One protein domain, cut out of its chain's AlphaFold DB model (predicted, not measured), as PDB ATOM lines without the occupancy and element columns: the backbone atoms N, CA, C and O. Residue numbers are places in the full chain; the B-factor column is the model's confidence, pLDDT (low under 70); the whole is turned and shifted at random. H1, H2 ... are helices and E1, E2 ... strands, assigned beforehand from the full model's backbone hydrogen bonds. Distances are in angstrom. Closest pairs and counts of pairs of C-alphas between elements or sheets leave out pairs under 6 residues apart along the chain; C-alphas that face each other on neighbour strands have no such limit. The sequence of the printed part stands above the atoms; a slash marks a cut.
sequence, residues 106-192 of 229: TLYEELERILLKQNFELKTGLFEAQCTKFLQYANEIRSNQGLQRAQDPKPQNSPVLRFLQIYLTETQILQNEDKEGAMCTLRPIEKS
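Overview. This is residues 106 to 192 of the 229 residues of the protein "AlNc14C86G5508 protein" of Albugo laibachii Nc14 (UniProt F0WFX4). A small four-stranded antiparallel sheet, order E1, E2, E4, E3 and twisted by 106 degrees from edge to edge, has H2 standing up from one face, while H3 packs on the ends of H1 and H2. A loop, residues 143 to 158, and the turn between E3 and E4 lie at opposite ends of the longest axis. The 87 printed residues include three helices and five strands, in the order H1 E1 E2 H2 H3 E3 E4 E5, a mixed class. The whole is compact, radius of gyration of the C-alphas 12.7 A, spanning 38 by 29 by 20 A.

Along the chain. H1, residues 106 to 117, runs 16.7 A from C-alpha 106 at (179.794, -19.074, 155.657). E1 is residues 121 to 123, 6.2 A, and E2 126 to 130, 13.4 A. H2, residues 131 to 142, is 16.7 A long and ends at (189.156, -3.065, 169.258). H3 is residues 159 to 167, 12.0 A. E3 is residues 173 to 175, 6.3 A, E4 183 to 186, 10.1 A, and E5 189 to 191, 7.0 A, ending at (185.345, -16.095, 149.337).

Arrangement. E1 and E2 form a hairpin, with N 121 and O 128 2.8 A apart. E2 and E4 have N 184 and O 129 at 2.8 A; hairpin E3 and E4 has N 174 and O 185 at 2.9 A. H2, on one face at a height over the sheet of 11.4 A, makes two layers, helix over sheet. E2, H2, H3 and E3 form a split strand-helix-strand unit, E4 between its strands, with a right-handed crossover. H1 only grazes the sheet, with residues 112 to 116. With residues 107 to 111 alone H1 touches H3, C-alphas of Leu 111 and Val 160 closest at 6.1 A. With residues 138 to 142 alone H2 touches H3, C-alphas of Ile 141 and Gln 165 closest at 5.9 A, a steep tilt of 57 degrees, opposite ways. E4 runs on into E5 at 53 degrees; E5 pairs with no named strand. In H1, H2 and H3 every O i to N i+4 pair is within hydrogen-bond range.

Size, cuts and confidence. The two C-alphas farthest apart, of Pro 153 and Asp 178, are 39.0 A apart. The printed part has no cut; the link from H2 to H3 is long, 16 residues. Mean pLDDT of the printed part is 76.6; residues 144 to 157, 166, 169 to 172 and 176 to 180 are under 70.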
ATOM      1  N   THR A 106     180.723 -19.466 154.586       85.75
ATOM      2  CA  THR A 106     179.794 -19.074 155.657       85.75
ATOM      3  C   THR A 106     180.294 -17.864 156.450       85.75
ATOM      4  O   THR A 106     179.518 -16.975 156.788       85.75
ATOM      5  N   LEU A 107     181.602 -17.801 156.715       85.50
ATOM      6  CA  LEU A 107     182.233 -16.686 157.421       85.50
ATOM      7  C   LEU A 107     182.351 -15.447 156.525       85.50
ATOM      8  O   LEU A 107     182.197 -14.331 157.010       85.50
ATOM      9  N   TYR A 108     182.584 -15.634 155.223       90.44
ATOM     10  CA  TYR A 108     182.595 -14.552 154.242       90.44
ATOM     11  C   TYR A 108     181.213 -13.899 154.114       90.44
ATOM     12  O   TYR A 108     181.113 -12.680 154.112       90.44
ATOM     13  N   GLU A 109     180.143 -14.692 154.060       91.31
ATOM     14  CA  GLU A 109     178.764 -14.184 154.001       91.31
ATOM     15  C   GLU A 109     178.388 -13.401 155.269       91.31
ATOM     16  O   GLU A 109     177.758 -12.343 155.202       91.31
ATOM     17  N   GLU A 110     178.811 -13.877 156.446       88.25
ATOM     18  CA  GLU A 110     178.625 -13.141 157.698       88.25
ATOM     19  C   GLU A 110     179.444 -11.839 157.722       88.25
ATOM     20  O   GLU A 110     178.910 -10.800 158.116       88.25
ATOM     21  N   LEU A 111     180.701 -11.876 157.267       88.19
ATOM     22  CA  LEU A 111     181.571 -10.708 157.116       88.19
ATOM     23  C   LEU A 111     180.947  -9.662 156.190       88.19
ATOM     24  O   LEU A 111     180.830  -8.498 156.569       88.19
ATOM     25  N   GLU A 112     180.519 -10.081 155.003       91.94
ATOM     26  CA  GLU A 112     179.865  -9.234 154.012       91.94
ATOM     27  C   GLU A 112     178.625  -8.572 154.612       91.94
ATOM     28  O   GLU A 112     178.511  -7.348 154.602       91.94
ATOM     29  N   ARG A 113     177.740  -9.349 155.244       90.94
ATOM     30  CA  ARG A 113     176.550  -8.821 155.922       90.94
ATOM     31  C   ARG A 113     176.899  -7.782 156.994       90.94
ATOM     32  O   ARG A 113     176.203  -6.771 157.108       90.94
ATOM     33  N   ILE A 114     177.941  -8.023 157.795       87.44
ATOM     34  CA  ILE A 114     178.392  -7.090 158.838       87.44
ATOM     35  C   ILE A 114     178.905  -5.791 158.208       87.44
ATOM     36  O   ILE A 114     178.454  -4.718 158.605       87.44
ATOM     37  N   LEU A 115     179.796  -5.873 157.218       89.06
ATOM     38  CA  LEU A 115     180.383  -4.702 156.566       89.06
ATOM     39  C   LEU A 115     179.326  -3.893 155.798       89.06
ATOM     40  O   LEU A 115     179.258  -2.674 155.950       89.06
ATOM     41  N   LEU A 116     178.423  -4.548 155.068       90.94
ATOM     42  CA  LEU A 116     177.315  -3.877 154.381       90.94
ATOM     43  C   LEU A 116     176.375  -3.166 155.368       90.94
ATOM     44  O   LEU A 116     175.977  -2.029 155.127       90.94
ATOM     45  N   LYS A 117     176.070  -3.775 156.526       89.19
ATOM     46  CA  LYS A 117     175.272  -3.127 157.590       89.19
ATOM     47  C   LYS A 117     175.958  -1.882 158.159       89.19
ATOM     48  O   LYS A 117     175.285  -0.968 158.629       89.19
ATOM     49  N   GLN A 118     177.284  -1.837 158.103       86.25
ATOM     50  CA  GLN A 118     178.081  -0.670 158.465       86.25
ATOM     51  C   GLN A 118     178.254   0.303 157.292       86.25
ATOM     52  O   GLN A 118     179.083   1.202 157.362       86.25
ATOM     53  N   ASN A 119     177.466   0.181 156.218       90.50
ATOM     54  CA  ASN A 119     177.500   1.023 155.020       90.50
ATOM     55  C   ASN A 119     178.862   0.994 154.283       90.50
ATOM     56  O   ASN A 119     179.287   2.017 153.747       90.50
ATOM     57  N   PHE A 120     179.609  -0.111 154.340       91.25
ATOM     58  CA  PHE A 120     180.708  -0.341 153.396       91.25
ATOM     59  C   PHE A 120     180.108  -0.740 152.044       91.25
ATOM     60  O   PHE A 120     179.086  -1.421 152.000       91.25
ATOM     61  N   GLU A 121     180.724  -0.319 150.950       93.56
ATOM     62  CA  GLU A 121     180.301  -0.658 149.592       93.56
ATOM     63  C   GLU A 121     181.143  -1.821 149.072       93.56
ATOM     64  O   GLU A 121     182.355  -1.825 149.248       93.56
ATOM     65  N   LEU A 122     180.534  -2.804 148.410       92.19
ATOM     66  CA  LEU A 122     181.277  -3.868 147.735       92.19
ATOM     67  C   LEU A 122     181.426  -3.512 146.249       92.19
ATOM     68  O   LEU A 122     180.465  -3.621 145.487       92.19
ATOM     69  N   LYS A 123     182.625  -3.097 145.826       88.62
ATOM     70  CA  LYS A 123     182.940  -2.776 144.425       88.62
ATOM     71  C   LYS A 123     184.016  -3.704 143.895       88.62
ATOM     72  O   LYS A 123     185.079  -3.846 144.488       88.62
ATOM     73  N   THR A 124     183.754  -4.352 142.761       86.50
ATOM     74  CA  THR A 124     184.723  -5.258 142.108       86.50
ATOM     75  C   THR A 124     185.303  -6.338 143.042       86.50
ATOM     76  O   THR A 124     186.451  -6.740 142.896       86.50
ATOM     77  N   GLY A 125     184.514  -6.806 144.018       84.44
ATOM     78  CA  GLY A 125     184.953  -7.796 145.012       84.44
ATOM     79  C   GLY A 125     185.775  -7.231 146.176       84.44
ATOM     80  O   GLY A 125     186.318  -8.005 146.956       84.44
ATOM     81  N   LEU A 126     185.868  -5.906 146.311       86.88
ATOM     82  CA  LEU A 126     186.583  -5.225 147.387       86.88
ATOM     83  C   LEU A 126     185.630  -4.345 148.197       86.88
ATOM     84  O   LEU A 126     184.741  -3.701 147.640       86.88
ATOM     85  N   PHE A 127     185.825  -4.313 149.514       90.62
ATOM     86  CA  PHE A 127     185.054  -3.437 150.393       90.62
ATOM     87  C   PHE A 127     185.660  -2.035 150.404       90.62
ATOM     88  O   PHE A 127     186.840  -1.866 150.707       90.62
ATOM     89  N   GLU A 128     184.843  -1.032 150.119       92.00
ATOM     90  CA  GLU A 128     185.205   0.379 150.074       92.00
ATOM     91  C   GLU A 128     184.392   1.190 151.082       92.00
ATOM     92  O   GLU A 128     183.218   0.927 151.339       92.00
ATOM     93  N   ALA A 129     185.018   2.210 151.655       91.69
ATOM     94  CA  ALA A 129     184.378   3.207 152.505       91.69
ATOM     95  C   ALA A 129     185.302   4.418 152.649       91.69
ATOM     96  O   ALA A 129     186.473   4.364 152.280       91.69
ATOM     97  N   GLN A 130     184.808   5.504 153.240       90.50
ATOM     98  CA  GLN A 130     185.677   6.609 153.641       90.50
ATOM     99  C   GLN A 130     186.754   6.120 154.620       90.50
ATOM    100  O   GLN A 130     186.471   5.338 155.531       90.50
ATOM    101  N   CYS A 131     187.988   6.599 154.472       85.56
ATOM    102  CA  CYS A 131     189.108   6.178 155.319       85.56
ATOM    103  C   CYS A 131     188.851   6.417 156.818       85.56
ATOM    104  O   CYS A 131     189.121   5.550 157.649       85.56
ATOM    105  N   THR A 132     188.241   7.553 157.168       86.81
ATOM    106  CA  THR A 132     187.836   7.886 158.548       86.81
ATOM    107  C   THR A 132     186.901   6.839 159.144       86.81
ATOM    108  O   THR A 132     187.011   6.493 160.318       86.81
ATOM    109  N   LYS A 133     186.019   6.281 158.319       88.06
ATOM    110  CA  LYS A 133     185.055   5.266 158.718       88.06
ATOM    111  C   LYS A 133     185.694   3.899 158.938       88.06
ATOM    112  O   LYS A 133     185.313   3.210 159.880       88.06
ATOM    113  N   PHE A 134     186.688   3.525 158.131       85.31
ATOM    114  CA  PHE A 134     187.500   2.340 158.413       85.31
ATOM    115  C   PHE A 134     188.192   2.451 159.773       85.31
ATOM    116  O   PHE A 134     188.100   1.528 160.580       85.31
ATOM    117  N   LEU A 135     188.843   3.587 160.041       82.06
ATOM    118  CA  LEU A 135     189.541   3.830 161.305       82.06
ATOM    119  C   LEU A 135     188.576   3.822 162.492       82.06
ATOM    120  O   LEU A 135     188.852   3.192 163.513       82.06
ATOM    121  N   GLN A 136     187.420   4.476 162.349       85.81
ATOM    122  CA  GLN A 136     186.371   4.455 163.361       85.81
ATOM    123  C   GLN A 136     185.917   3.020 163.647       85.81
ATOM    124  O   GLN A 136     185.913   2.603 164.802       85.81
ATOM    125  N   TYR A 137     185.596   2.248 162.608       83.94
ATOM    126  CA  TYR A 137     185.112   0.881 162.767       83.94
ATOM    127  C   TYR A 137     186.173  -0.055 163.366       83.94
ATOM    128  O   TYR A 137     185.872  -0.840 164.264       83.94
ATOM    129  N   ALA A 138     187.437   0.078 162.952       80.12
ATOM    130  CA  ALA A 138     188.559  -0.652 163.543       80.12
ATOM    131  C   ALA A 138     188.713  -0.340 165.043       80.12
ATOM    132  O   ALA A 138     188.882  -1.248 165.861       80.12
ATOM    133  N   ASN A 139     188.594   0.932 165.431       80.38
ATOM    134  CA  ASN A 139     188.653   1.351 166.832       80.38
ATOM    135  C   ASN A 139     187.445   0.848 167.644       80.38
ATOM    136  O   ASN A 139     187.609   0.382 168.774       80.38
ATOM    137  N   GLU A 140     186.241   0.889 167.074       82.56
ATOM    138  CA  GLU A 140     185.011   0.365 167.684       82.56
ATOM    139  C   GLU A 140     185.091  -1.144 167.954       82.56
ATOM    140  O   GLU A 140     184.670  -1.619 169.014       82.56
ATOM    141  N   ILE A 141     185.669  -1.889 167.013       76.19
ATOM    142  CA  ILE A 141     185.919  -3.325 167.123       76.19
ATOM    143  C   ILE A 141     186.969  -3.638 168.205       76.19
ATOM    144  O   ILE A 141     186.768  -4.556 169.003       76.19
ATOM    145  N   ARG A 142     188.072  -2.875 168.269       73.06
ATOM    146  CA  ARG A 142     189.156  -3.065 169.258       73.06
ATOM    147  C   ARG A 142     188.739  -2.725 170.683       73.06
ATOM    148  O   ARG A 142     189.112  -3.412 171.625       73.06
ATOM    149  N   SER A 143     187.962  -1.660 170.840       72.50
ATOM    150  CA  SER A 143     187.464  -1.196 172.140       72.50
ATOM    151  C   SER A 143     186.329  -2.060 172.698       72.50
ATOM    152  O   SER A 143     185.862  -1.797 173.804       72.50
ATOM    153  N   ASN A 144     185.851  -3.065 171.948       65.44
ATOM    154  CA  ASN A 144     184.628  -3.826 172.230       65.44
ATOM    155  C   ASN A 144     183.362  -2.951 172.400       65.44
ATOM    156  O   ASN A 144     182.303  -3.468 172.759       65.44
ATOM    157  N   GLN A 145     183.431  -1.641 172.123       55.06
ATOM    158  CA  GLN A 145     182.311  -0.707 172.279       55.06
ATOM    159  C   GLN A 145     181.359  -0.732 171.074       55.06
ATOM    160  O   GLN A 145     180.154  -0.548 171.247       55.06
ATOM    161  N   GLY A 146     181.850  -1.042 169.866       51.12
ATOM    162  CA  GLY A 146     181.006  -1.181 168.666       51.12
ATOM    163  C   GLY A 146     180.072  -2.392 168.708       51.12
ATOM    164  O   GLY A 146     178.980  -2.383 168.140       51.12
ATOM    165  N   LEU A 147     180.473  -3.426 169.451       50.28
ATOM    166  CA  LEU A 147     179.765  -4.702 169.546       50.28
ATOM    167  C   LEU A 147     178.509  -4.664 170.416       50.28
ATOM    168  O   LEU A 147     177.651  -5.529 170.274       50.28
ATOM    169  N   GLN A 148     178.369  -3.649 171.271       49.34
ATOM    170  CA  GLN A 148     177.164  -3.454 172.082       49.34
ATOM    171  C   GLN A 148     176.049  -2.715 171.326       49.34
ATOM    172  O   GLN A 148     174.888  -2.798 171.719       49.34
ATOM    173  N   ARG A 149     176.370  -1.996 170.237       49.69
ATOM    174  CA  ARG A 149     175.380  -1.224 169.458       49.69
ATOM    175  C   ARG A 149     174.709  -2.030 168.347       49.69
ATOM    176  O   ARG A 149     173.600  -1.694 167.937       49.69
ATOM    177  N   ALA A 150     175.328  -3.113 167.879       50.03
ATOM    178  CA  ALA A 150     174.631  -4.103 167.068       50.03
ATOM    179  C   ALA A 150     173.737  -4.934 168.003       50.03
ATOM    180  O   ALA A 150     174.239  -5.777 168.728       50.03
ATOM    181  N   GLN A 151     172.433  -4.640 168.013       45.41
ATOM    182  CA  GLN A 151     171.368  -5.211 168.861       45.41
ATOM    183  C   GLN A 151     171.164  -6.741 168.741       45.41
ATOM    184  O   GLN A 151     170.051  -7.206 168.513       45.41
ATOM    185  N   ASP A 152     172.211  -7.544 168.878       51.12
ATOM    186  CA  ASP A 152     172.118  -8.998 168.897       51.12
ATOM    187  C   ASP A 152     172.886  -9.498 170.128       51.12
ATOM    188  O   ASP A 152     174.094  -9.283 170.202       51.12
ATOM    189  N   PRO A 153     172.240 -10.113 171.135       46.50
ATOM    190  CA  PRO A 153     172.852 -10.452 172.427       46.50
ATOM    191  C   PRO A 153     173.905 -11.583 172.377       46.50
ATOM    192  O   PRO A 153     174.243 -12.158 173.410       46.50
ATOM    193  N   LYS A 154     174.446 -11.920 171.199       49.38
ATOM    194  CA  LYS A 154     175.384 -13.035 170.988       49.38
ATOM    195  C   LYS A 154     176.699 -12.736 170.222       49.38
ATOM    196  O   LYS A 154     177.211 -13.673 169.613       49.38
ATOM    197  N   PRO A 155     177.352 -11.551 170.224       51.41
ATOM    198  CA  PRO A 155     178.452 -11.340 169.288       51.41
ATOM    199  C   PRO A 155     179.849 -11.451 169.922       51.41
ATOM    200  O   PRO A 155     180.833 -11.425 169.191       51.41
ATOM    201  N   GLN A 156     179.984 -11.627 171.245       53.50
ATOM    202  CA  GLN A 156     181.309 -11.632 171.895       53.50
ATOM    203  C   GLN A 156     182.219 -12.795 171.455       53.50
ATOM    204  O   GLN A 156     183.429 -12.689 171.613       53.50
ATOM    205  N   ASN A 157     181.665 -13.846 170.835       61.25
ATOM    206  CA  ASN A 157     182.418 -15.006 170.349       61.25
ATOM    207  C   ASN A 157     182.258 -15.269 168.838       61.25
ATOM    208  O   ASN A 157     182.534 -16.386 168.406       61.25
ATOM    209  N   SER A 158     181.804 -14.305 168.018       72.62
ATOM    210  CA  SER A 158     181.765 -14.539 166.561       72.62
ATOM    211  C   SER A 158     183.197 -14.678 166.021       72.62
ATOM    212  O   SER A 158     183.999 -13.748 166.185       72.62
ATOM    213  N   PRO A 159     183.531 -15.790 165.334       71.25
ATOM    214  CA  PRO A 159     184.823 -15.952 164.671       71.25
ATOM    215  C   PRO A 159     185.110 -14.829 163.667       71.25
ATOM    216  O   PRO A 159     186.262 -14.430 163.512       71.25
ATOM    217  N   VAL A 160     184.071 -14.271 163.032       75.62
ATOM    218  CA  VAL A 160     184.193 -13.158 162.079       75.62
ATOM    219  C   VAL A 160     184.608 -11.871 162.775       75.62
ATOM    220  O   VAL A 160     185.477 -11.160 162.284       75.62
ATOM    221  N   LEU A 161     184.031 -11.576 163.938       72.75
ATOM    222  CA  LEU A 161     184.376 -10.368 164.686       72.75
ATOM    223  C   LEU A 161     185.796 -10.436 165.236       72.75
ATOM    224  O   LEU A 161     186.535  -9.459 165.147       72.75
ATOM    225  N   ARG A 162     186.212 -11.609 165.722       72.00
ATOM    226  CA  ARG A 162     187.595 -11.832 166.155       72.00
ATOM    227  C   ARG A 162     188.569 -11.792 164.968       72.00
ATOM    228  O   ARG A 162     189.663 -11.257 165.106       72.00
ATOM    229  N   PHE A 163     188.171 -12.277 163.787       75.06
ATOM    230  CA  PHE A 163     188.948 -12.098 162.556       75.06
ATOM    231  C   PHE A 163     189.085 -10.616 162.186       75.06
ATOM    232  O   PHE A 163     190.196 -10.152 161.955       75.06
ATOM    233  N   LEU A 164     187.988  -9.854 162.198       75.12
ATOM    234  CA  LEU A 164     187.998  -8.418 161.922       75.12
ATOM    235  C   LEU A 164     188.840  -7.627 162.934       75.12
ATOM    236  O   LEU A 164     189.525  -6.697 162.528       75.12
ATOM    237  N   GLN A 165     188.845  -8.006 164.218       73.00
ATOM    238  CA  GLN A 165     189.715  -7.402 165.242       73.00
ATOM    239  C   GLN A 165     191.190  -7.471 164.867       73.00
ATOM    240  O   GLN A 165     191.947  -6.546 165.159       73.00
ATOM    241  N   ILE A 166     191.583  -8.573 164.236       69.44
ATOM    242  CA  ILE A 166     192.970  -8.820 163.883       69.44
ATOM    243  C   ILE A 166     193.278  -8.264 162.495       69.44
ATOM    244  O   ILE A 166     194.331  -7.678 162.303       69.44
ATOM    245  N   TYR A 167     192.360  -8.405 161.538       73.25
ATOM    246  CA  TYR A 167     192.588  -8.020 160.148       73.25
ATOM    247  C   TYR A 167     192.351  -6.530 159.866       73.25
ATOM    248  O   TYR A 167     193.006  -5.972 158.998       73.25
ATOM    249  N   LEU A 168     191.441  -5.846 160.570       71.38
ATOM    250  CA  LEU A 168     191.226  -4.405 160.376       71.38
ATOM    251  C   LEU A 168     192.291  -3.592 161.118       71.38
ATOM    252  O   LEU A 168     192.084  -3.049 162.207       71.38
ATOM    253  N   THR A 169     193.457  -3.500 160.498       69.81
ATOM    254  CA  THR A 169     194.546  -2.600 160.877       69.81
ATOM    255  C   THR A 169     194.683  -1.477 159.848       69.81
ATOM    256  O   THR A 169     194.172  -1.570 158.733       69.81
ATOM    257  N   GLU A 170     195.375  -0.396 160.220       64.62
ATOM    258  CA  GLU A 170     195.641   0.747 159.326       64.62
ATOM    259  C   GLU A 170     196.318   0.320 158.021       64.62
ATOM    260  O   GLU A 170     196.047   0.855 156.956       64.62
ATOM    261  N   THR A 171     197.169  -0.690 158.105       63.44
ATOM    262  CA  THR A 171     197.992  -1.220 157.022       63.44
ATOM    263  C   THR A 171     197.203  -2.114 156.053       63.44
ATOM    264  O   THR A 171     197.533  -2.148 154.866       63.44
ATOM    265  N   GLN A 172     196.100  -2.747 156.477       66.75
ATOM    266  CA  GLN A 172     195.181  -3.454 155.568       66.75
ATOM    267  C   GLN A 172     194.230  -2.504 154.821       66.75
ATOM    268  O   GLN A 172     193.414  -2.959 154.013       66.75
ATOM    269  N   ILE A 173     194.326  -1.195 155.056       73.56
ATOM    270  CA  ILE A 173     193.519  -0.182 154.386       73.56
ATOM    271  C   ILE A 173     194.375   0.482 153.306       73.56
ATOM    272  O   ILE A 173     195.368   1.144 153.591       73.56
ATOM    273  N   LEU A 174     193.987   0.305 152.045       73.94
ATOM    274  CA  LEU A 174     194.620   0.974 150.914       73.94
ATOM    275  C   LEU A 174     193.961   2.341 150.724       73.94
ATOM    276  O   LEU A 174     192.767   2.418 150.431       73.94
ATOM    277  N   GLN A 175     194.725   3.414 150.914       76.62
ATOM    278  CA  GLN A 175     194.273   4.774 150.625       76.62
ATOM    279  C   GLN A 175     194.356   5.028 149.121       76.62
ATOM    280  O   GLN A 175     195.424   4.873 148.531       76.62
ATOM    281  N   ASN A 176     193.237   5.415 148.502       65.12
ATOM    282  CA  ASN A 176     193.219   5.674 147.063       65.12
ATOM    283  C   ASN A 176     193.682   7.099 146.709       65.12
ATOM    284  O   ASN A 176     194.200   7.279 145.615       65.12
ATOM    285  N   GLU A 177     193.562   8.086 147.612       66.56
ATOM    286  CA  GLU A 177     194.086   9.455 147.439       66.56
ATOM    287  C   GLU A 177     194.295  10.170 148.789       66.56
ATOM    288  O   GLU A 177     193.602   9.888 149.763       66.56
ATOM    289  N   ASP A 178     195.199  11.152 148.823       57.16
ATOM    290  CA  ASP A 178     195.585  11.925 150.016       57.16
ATOM    291  C   ASP A 178     194.716  13.197 150.172       57.16
ATOM    292  O   ASP A 178     195.183  14.332 150.051       57.16
ATOM    293  N   LYS A 179     193.393  13.024 150.319       67.56
ATOM    294  CA  LYS A 179     192.422  14.137 150.401       67.56
ATOM    295  C   LYS A 179     191.354  13.920 151.468       67.56
ATOM    296  O   LYS A 179     190.986  12.799 151.807       67.56
ATOM    297  N   GLU A 180     190.793  15.018 151.963       66.81
ATOM    298  CA  GLU A 180     189.603  14.983 152.812       66.81
ATOM    299  C   GLU A 180     188.437  14.326 152.049       66.81
ATOM    300  O   GLU A 180     188.147  14.683 150.906       66.81
ATOM    301  N   GLY A 181     187.815  13.306 152.647       75.25
ATOM    302  CA  GLY A 181     186.831  12.456 151.964       75.25
ATOM    303  C   GLY A 181     187.426  11.307 151.141       75.25
ATOM    304  O   GLY A 181     186.687  10.671 150.389       75.25
ATOM    305  N   ALA A 182     188.725  11.012 151.287       85.56
ATOM    306  CA  ALA A 182     189.372   9.885 150.626       85.56
ATOM    307  C   ALA A 182     188.615   8.571 150.844       85.56
ATOM    308  O   ALA A 182     188.252   8.195 151.969       85.56
ATOM    309  N   MET A 183     188.414   7.864 149.735       87.75
ATOM    310  CA  MET A 183     187.922   6.499 149.742       87.75
ATOM    311  C   MET A 183     189.093   5.560 149.978       87.75
ATOM    312  O   MET A 183     190.149   5.660 149.355       87.75
ATOM    313  N   CYS A 184     188.868   4.634 150.884       88.50
ATOM    314  CA  CYS A 184     189.779   3.575 151.219       88.50
ATOM    315  C   CYS A 184     189.197   2.247 150.752       88.50
ATOM    316  O   CYS A 184     187.977   2.058 150.742       88.50
ATOM    317  N   THR A 185     190.079   1.319 150.414       86.81
ATOM    318  CA  THR A 185     189.707  -0.039 150.037       86.81
ATOM    319  C   THR A 185     190.330  -1.012 151.026       86.81
ATOM    320  O   THR A 185     191.528  -0.953 151.308       86.81
ATOM    321  N   LEU A 186     189.522  -1.921 151.564       83.19
ATOM    322  CA  LEU A 186     190.027  -3.024 152.365       83.19
ATOM    323  C   LEU A 186     190.818  -3.957 151.456       83.19
ATOM    324  O   LEU A 186     190.343  -4.324 150.376       83.19
ATOM    325  N   ARG A 187     192.011  -4.370 151.890       80.25
ATOM    326  CA  ARG A 187     192.790  -5.345 151.129       80.25
ATOM    327  C   ARG A 187     191.973  -6.595 150.815       80.25
ATOM    328  O   ARG A 187     191.150  -6.991 151.642       80.25
ATOM    329  N   PRO A 188     192.235  -7.243 149.664       79.69
ATOM    330  CA  PRO A 188     191.350  -8.262 149.127       79.69
ATOM    331  C   PRO A 188     191.057  -9.372 150.138       79.69
ATOM    332  O   PRO A 188     191.952 -10.125 150.540       79.69
ATOM    333  N   ILE A 189     189.787  -9.453 150.526       85.88
ATOM    334  CA  ILE A 189     189.205 -10.604 151.199       85.88
ATOM    335  C   ILE A 189     188.339 -11.291 150.155       85.88
ATOM    336  O   ILE A 189     187.415 -10.686 149.623       85.88
ATOM    337  N   GLU A 190     188.639 -12.544 149.859       90.38
ATOM    338  CA  GLU A 190     187.909 -13.338 148.881       90.38
ATOM    339  C   GLU A 190     187.130 -14.454 149.576       90.38
ATOM    340  O   GLU A 190     187.539 -15.000 150.608       90.38
ATOM    341  N   LYS A 191     186.019 -14.856 148.966       91.19
ATOM    342  CA  LYS A 191     185.345 -16.095 149.337       91.19
ATOM    343  C   LYS A 191     186.203 -17.286 148.905       91.19
ATOM    344  O   LYS A 191     186.669 -17.356 147.770       91.19
ATOM    345  N   SER A 192     186.417 -18.232 149.811       89.75
ATOM    346  CA  SER A 192     187.158 -19.454 149.515       89.75
ATOM    347  C   SER A 192     186.287 -20.471 148.776       89.75
ATOM    348  O   SER A 192     185.223 -20.847 149.266       89.75
TER     349      SER A 192